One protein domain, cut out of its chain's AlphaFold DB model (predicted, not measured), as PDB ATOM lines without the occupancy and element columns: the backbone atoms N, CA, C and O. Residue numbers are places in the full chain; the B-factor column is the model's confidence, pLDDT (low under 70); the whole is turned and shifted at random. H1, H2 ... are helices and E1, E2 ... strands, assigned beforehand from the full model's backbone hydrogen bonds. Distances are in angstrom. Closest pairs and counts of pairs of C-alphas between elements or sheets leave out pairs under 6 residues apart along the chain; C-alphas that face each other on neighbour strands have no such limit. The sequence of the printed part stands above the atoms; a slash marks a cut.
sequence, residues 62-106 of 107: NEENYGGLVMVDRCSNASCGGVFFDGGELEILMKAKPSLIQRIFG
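AT A GLANCE: This is residues 62 to 106 of the 107 residues of the protein "zf-TFIIB domain-containing protein" of Acidobacteria bacterium (UniProt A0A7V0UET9). A two-stranded hairpin, E1 and E2, is joined by a long loop that folds back beside E2, and a short helix, H1, follows near the beginning of E2. From there the chain runs out into a tail, residues 98 to 106, that sticks out and holds the small helix H2. The printed part has 45 residues with two named strands and two named helices, in the order E1, E2, H1, H2; the sheet, order E1 - E2, is antiparallel, and the class is mixed, helices and strands. The whole is loose, with a radius of gyration of the C-alphas of 12.0 A, and elongated, spanning 31 by 20 by 17 A.

HOW THE PARTS SIT: E1, residues 62 to 66, and E2, residues 70 to 75, are antiparallel neighbours and form a hairpin, with 139 degrees between their directions. The C-alphas of Glu 63 and Asp 73, which face each other, are 4.5 A apart. N 64 and O 72 are within hydrogen-bond range at 2.8 A, and so are N 72 and O 64 at 2.9 A. Residues 73 to 74 of E2 also form a short antiparallel pairing with residues 83 to 84, outside the named strands. H1, residues 89 to 96, comes closest to E2 at the C-alphas of Val 70 and Glu 89, 5.9 A apart. E1 and H1 are apart. H2, residues 101 to 105, is apart from E1 and from E2. H1 and H2 are only just apart, their closest C-alphas being 8.3 A from each other. In H1 and H2 every O i to N i+4 pair is within hydrogen-bond range.

IN THESE COORDINATES: E1 begins with C-alpha 62 at (12.651, 93.814, -122.654) and measures 12.0 A from first to last C-alpha. E2, the longest strand, measures 16.1 A and ends with C-alpha 75 at (14.477, 99.785, -121.339). H1, the longest helix, measures 10.6 A from C-alpha 89 to C-alpha 96. H2 measures 6.2 A and ends with C-alpha 105 at (2.158, 117.768, -134.654).

THE WHOLE: The two C-alphas farthest apart are those of Asn 62 and Gly 106, at 32.1 A. Residues 98 to 106, of which 101 to 105 belong to H2, stand free; without them the body has 36 residues and spans 29 by 17 by 14 A. The printed part has no cut. The link E2 to H1 is long, with 13 residues, 76 to 88, while the links E1 to E2 and H1 to H2 are tight. The mean pLDDT of the printed part is 84.1, and residues 97 to 106 are under 70.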
ATOM      1  N   ASN A  62      13.714  94.812-122.649       96.56
ATOM      2  CA  ASN A  62      12.651  93.814-122.654       96.56
ATOM      3  C   ASN A  62      11.803  94.008-123.910       96.56
ATOM      4  O   ASN A  62      11.362  95.127-124.174       96.56
ATOM      5  N   GLU A  63      11.538  92.922-124.625       96.25
ATOM      6  CA  GLU A  63      10.657  92.944-125.785       96.25
ATOM      7  C   GLU A  63       9.191  93.004-125.319       96.25
ATOM      8  O   GLU A  63       8.739  92.192-124.506       96.25
ATOM      9  N   GLU A  64       8.438  93.987-125.807       94.50
ATOM     10  CA  GLU A  64       7.040  94.220-125.451       94.50
ATOM     11  C   GLU A  64       6.193  94.389-126.715       94.50
ATOM     12  O   GLU A  64       6.586  95.065-127.663       94.50
ATOM     13  N   ASN A  65       4.985  93.819-126.729       92.19
ATOM     14  CA  ASN A  65       4.047  94.065-127.820       92.19
ATOM     15  C   ASN A  65       3.439  95.467-127.678       92.19
ATOM     16  O   ASN A  65       2.751  95.769-126.696       92.19
ATOM     17  N   TYR A  66       3.648  96.313-128.683       88.56
ATOM     18  CA  TYR A  66       3.088  97.652-128.727       88.56
ATOM     19  C   TYR A  66       1.835  97.701-129.607       88.56
ATOM     20  O   TYR A  66       1.883  97.670-130.839       88.56
ATOM     21  N   GLY A  67       0.677  97.831-128.955       82.25
ATOM     22  CA  GLY A  67      -0.601  98.062-129.630       82.25
ATOM     23  C   GLY A  67      -1.099  96.895-130.489       82.25
ATOM     24  O   GLY A  67      -1.940  97.125-131.351       82.25
ATOM     25  N   GLY A  68      -0.594  95.676-130.279       86.56
ATOM     26  CA  GLY A  68      -0.970  94.481-131.041       86.56
ATOM     27  C   GLY A  68      -0.349  94.401-132.436       86.56
ATOM     28  O   GLY A  68      -0.757  93.546-133.216       86.56
ATOM     29  N   LEU A  69       0.582  95.301-132.775       86.50
ATOM     30  CA  LEU A  69       1.006  95.542-134.159       86.50
ATOM     31  C   LEU A  69       2.499  95.333-134.393       86.50
ATOM     32  O   LEU A  69       2.874  94.830-135.446       86.50
ATOM     33  N   VAL A  70       3.333  95.745-133.441       91.62
ATOM     34  CA  VAL A  70       4.796  95.661-133.533       91.62
ATOM     35  C   VAL A  70       5.368  95.226-132.193       91.62
ATOM     36  O   VAL A  70       4.775  95.518-131.147       91.62
ATOM     37  N   MET A  71       6.493  94.523-132.224       93.81
ATOM     38  CA  MET A  71       7.294  94.308-131.024       93.81
ATOM     39  C   MET A  71       8.178  95.539-130.842       93.81
ATOM     40  O   MET A  71       8.442  96.253-131.794       93.81
ATOM     41  N   VAL A  72       8.520  95.894-129.613       94.94
ATOM     42  CA  VAL A  72       9.467  96.981-129.348       94.94
ATOM     43  C   VAL A  72      10.343  96.590-128.183       94.94
ATOM     44  O   VAL A  72       9.884  95.940-127.244       94.94
ATOM     45  N   ASP A  73      11.571  97.086-128.182       96.69
ATOM     46  CA  ASP A  73      12.475  96.907-127.061       96.69
ATOM     47  C   ASP A  73      12.351  98.077-126.089       96.69
ATOM     48  O   ASP A  73      12.702  99.224-126.392       96.69
ATOM     49  N   ARG A  74      11.873  97.798-124.876       96.56
ATOM     50  CA  ARG A  74      11.766  98.784-123.801       96.56
ATOM     51  C   ARG A  74      12.882  98.621-122.782       96.56
ATOM     52  O   ARG A  74      13.141  97.543-122.258       96.56
ATOM     53  N   CYS A  75      13.509  99.736-122.425       97.88
ATOM     54  CA  CYS A  75      14.477  99.785-121.339       97.88
ATOM     55  C   CYS A  75      13.822  99.427-120.000       97.88
ATOM     56  O   CYS A  75      12.912 100.116-119.540       97.88
ATOM     57  N   SER A  76      14.361  98.397-119.347       96.88
ATOM     58  CA  SER A  76      13.939  97.932-118.015       96.88
ATOM     59  C   SER A  76      14.148  98.965-116.904       96.88
ATOM     60  O   SER A  76      13.512  98.899-115.853       96.88
ATOM     61  N   ASN A  77      15.027  99.944-117.117       97.44
ATOM     62  CA  ASN A  77      15.224 101.029-116.169       97.44
ATOM     63  C   ASN A  77      14.120 102.084-116.326       97.44
ATOM     64  O   ASN A  77      14.129 102.869-117.278       97.44
ATOM     65  N   ALA A  78      13.228 102.157-115.335       93.88
ATOM     66  CA  ALA A  78      12.106 103.095-115.297       93.88
ATOM     67  C   ALA A  78      12.526 104.575-115.384       93.88
ATOM     68  O   ALA A  78      11.822 105.370-115.998       93.88
ATOM     69  N   SER A  79      13.689 104.948-114.831       96.69
ATOM     70  CA  SER A  79      14.216 106.323-114.949       96.69
ATOM     71  C   SER A  79      14.702 106.657-116.364       96.69
ATOM     72  O   SER A  79      14.772 107.823-116.750       96.69
ATOM     73  N   CYS A  80      15.032 105.635-117.158       97.50
ATOM     74  CA  CYS A  80      15.446 105.801-118.542       97.50
ATOM     75  C   CYS A  80      14.250 105.765-119.494       97.50
ATOM     76  O   CYS A  80      14.156 106.649-120.347       97.50
ATOM     77  N   GLY A  81      13.416 104.721-119.391       93.44
ATOM     78  CA  GLY A  81      12.179 104.539-120.161       93.44
ATOM     79  C   GLY A  81      12.340 104.528-121.685       93.44
ATOM     80  O   GLY A  81      11.385 104.829-122.395       93.44
ATOM     81  N   GLY A  82      13.542 104.245-122.198       96.00
ATOM     82  CA  GLY A  82      13.806 104.234-123.640       96.00
ATOM     83  C   GLY A  82      12.984 103.162-124.357       96.00
ATOM     84  O   GLY A  82      12.793 102.082-123.802       96.00
ATOM     85  N   VAL A  83      12.519 103.466-125.567       95.50
ATOM     86  CA  VAL A  83      11.812 102.533-126.454       95.50
ATOM     87  C   VAL A  83      12.534 102.531-127.792       95.50
ATOM     88  O   VAL A  83      12.779 103.602-128.355       95.50
ATOM     89  N   PHE A  84      12.887 101.346-128.268       95.12
ATOM     90  CA  PHE A  84      13.643 101.128-129.492       95.12
ATOM     91  C   PHE A  84      12.792 100.308-130.460       95.12
ATOM     92  O   PHE A  84      12.079  99.397-130.042       95.12
ATOM     93  N   PHE A  85      12.831 100.704-131.728       94.25
ATOM     94  CA  PHE A  85      12.090 100.087-132.822       94.25
ATOM     95  C   PHE A  85      13.092  99.471-133.786       94.25
ATOM     96  O   PHE A  85      14.071 100.135-134.152       94.25
ATOM     97  N   ASP A  86      12.809  98.257-134.230       89.62
ATOM     98  CA  ASP A  86      13.539  97.627-135.314       89.62
ATOM     99  C   ASP A  86      13.117  98.210-136.669       89.62
ATOM    100  O   ASP A  86      12.131  98.945-136.817       89.62
ATOM    101  N   GLY A  87      13.917  97.922-137.696       93.25
ATOM    102  CA  GLY A  87      13.704  98.464-139.033       93.25
ATOM    103  C   GLY A  87      12.318  98.114-139.582       93.25
ATOM    104  O   GLY A  87      11.992  96.941-139.743       93.25
ATOM    105  N   GLY A  88      11.516  99.128-139.920       88.94
ATOM    106  CA  GLY A  88      10.168  98.957-140.468       88.94
ATOM    107  C   GLY A  88       9.040  98.982-139.431       88.94
ATOM    108  O   GLY A  88       7.879  99.172-139.806       88.94
ATOM    109  N   GLU A  89       9.332  98.812-138.138       90.75
ATOM    110  CA  GLU A  89       8.300  98.761-137.094       90.75
ATOM    111  C   GLU A  89       7.662 100.126-136.843       90.75
ATOM    112  O   GLU A  89       6.439 100.246-136.715       90.75
ATOM    113  N   LEU A  90       8.472 101.186-136.832       88.50
ATOM    114  CA  LEU A  90       7.964 102.544-136.680       88.50
ATOM    115  C   LEU A  90       7.018 102.904-137.835       88.50
ATOM    116  O   LEU A  90       5.955 103.482-137.615       88.50
ATOM    117  N   GLU A  91       7.354 102.512-139.061       89.31
ATOM    118  CA  GLU A  91       6.541 102.736-140.252       89.31
ATOM    119  C   GLU A  91       5.209 101.977-140.192       89.31
ATOM    120  O   GLU A  91       4.171 102.534-140.565       89.31
ATOM    121  N   ILE A  92       5.212 100.728-139.711       87.31
ATOM    122  CA  ILE A  92       3.988  99.945-139.475       87.31
ATOM    123  C   ILE A  92       3.105 100.664-138.453       87.31
ATOM    124  O   ILE A  92       1.917 100.882-138.707       87.31
ATOM    125  N   LEU A  93       3.689 101.101-137.334       86.25
ATOM    126  CA  LEU A  93       2.964 101.816-136.289       86.25
ATOM    127  C   LEU A  93       2.362 103.133-136.807       86.25
ATOM    128  O   LEU A  93       1.220 103.468-136.478       86.25
ATOM    129  N   MET A  94       3.108 103.876-137.627       85.38
ATOM    130  CA  MET A  94       2.654 105.135-138.222       85.38
ATOM    131  C   MET A  94       1.510 104.930-139.218       85.38
ATOM    132  O   MET A  94       0.576 105.729-139.237       85.38
ATOM    133  N   LYS A  95       1.540 103.855-140.015       84.94
ATOM    134  CA  LYS A  95       0.457 103.518-140.956       84.94
ATOM    135  C   LYS A  95      -0.805 103.029-140.246       84.94
ATOM    136  O   LYS A  95      -1.909 103.322-140.695       84.94
ATOM    137  N   ALA A  96      -0.650 102.300-139.144       76.69
ATOM    138  CA  ALA A  96      -1.763 101.705-138.413       76.69
ATOM    139  C   ALA A  96      -2.560 102.700-137.554       76.69
ATOM    140  O   ALA A  96      -3.689 102.403-137.174       76.69
ATOM    141  N   LYS A  97      -2.010 103.884-137.248       62.84
ATOM    142  CA  LYS A  97      -2.730 104.949-136.533       62.84
ATOM    143  C   LYS A  97      -3.295 105.989-137.509       62.84
ATOM    144  O   LYS A  97      -2.640 107.007-137.735       62.84
ATOM    145  N   PRO A  98      -4.537 105.856-138.013       57.28
ATOM    146  CA  PRO A  98      -5.227 107.024-138.531       57.28
ATOM    147  C   PRO A  98      -5.569 107.944-137.342       57.28
ATOM    148  O   PRO A  98      -6.141 107.498-136.350       57.28
ATOM    149  N   SER A  99      -5.230 109.233-137.450       57.09
ATOM    150  CA  SER A  99      -5.752 110.391-136.686       57.09
ATOM    151  C   SER A  99      -5.081 110.906-135.392       57.09
ATOM    152  O   SER A  99      -5.349 112.059-135.045       57.09
ATOM    153  N   LEU A 100      -4.187 110.188-134.693       55.06
ATOM    154  CA  LEU A 100      -3.668 110.708-133.402       55.06
ATOM    155  C   LEU A 100      -2.408 111.591-133.521       55.06
ATOM    156  O   LEU A 100      -2.344 112.648-132.898       55.06
ATOM    157  N   ILE A 101      -1.426 111.219-134.351       57.47
ATOM    158  CA  ILE A 101      -0.180 112.003-134.529       57.47
ATOM    159  C   ILE A 101      -0.453 113.327-135.268       57.47
ATOM    160  O   ILE A 101       0.132 114.357-134.938       57.47
ATOM    161  N   GLN A 102      -1.431 113.333-136.181       57.16
ATOM    162  CA  GLN A 102      -1.871 114.521-136.919       57.16
ATOM    163  C   GLN A 102      -2.467 115.610-136.002       57.16
ATOM    164  O   GLN A 102      -2.417 116.785-136.344       57.16
ATOM    165  N   ARG A 103      -2.976 115.248-134.810       53.94
ATOM    166  CA  ARG A 103      -3.504 116.204-133.811       53.94
ATOM    167  C   ARG A 103      -2.437 116.787-132.882       53.94
ATOM    168  O   ARG A 103      -2.696 117.818-132.272       53.94
ATOM    169  N   ILE A 104      -1.275 116.142-132.747       60.47
ATOM    170  CA  ILE A 104      -0.202 116.582-131.836       60.47
ATOM    171  C   ILE A 104       0.854 117.413-132.579       60.47
ATOM    172  O   ILE A 104       1.353 118.385-132.024       60.47
ATOM    173  N   PHE A 105       1.149 117.077-133.839       57.44
ATOM    174  CA  PHE A 105       2.158 117.768-134.654       57.44
ATOM    175  C   PHE A 105       1.582 118.595-135.816       57.44
ATOM    176  O   PHE A 105       2.338 119.248-136.523       57.44
ATOM    177  N   GLY A 106       0.262 118.580-136.031       51.91
ATOM    178  CA  GLY A 106      -0.418 119.346-137.082       51.91
ATOM    179  C   GLY A 106      -0.994 120.674-136.591       51.91
ATOM    180  O   GLY A 106      -2.189 120.911-136.770       51.91
TER     181      GLY A 106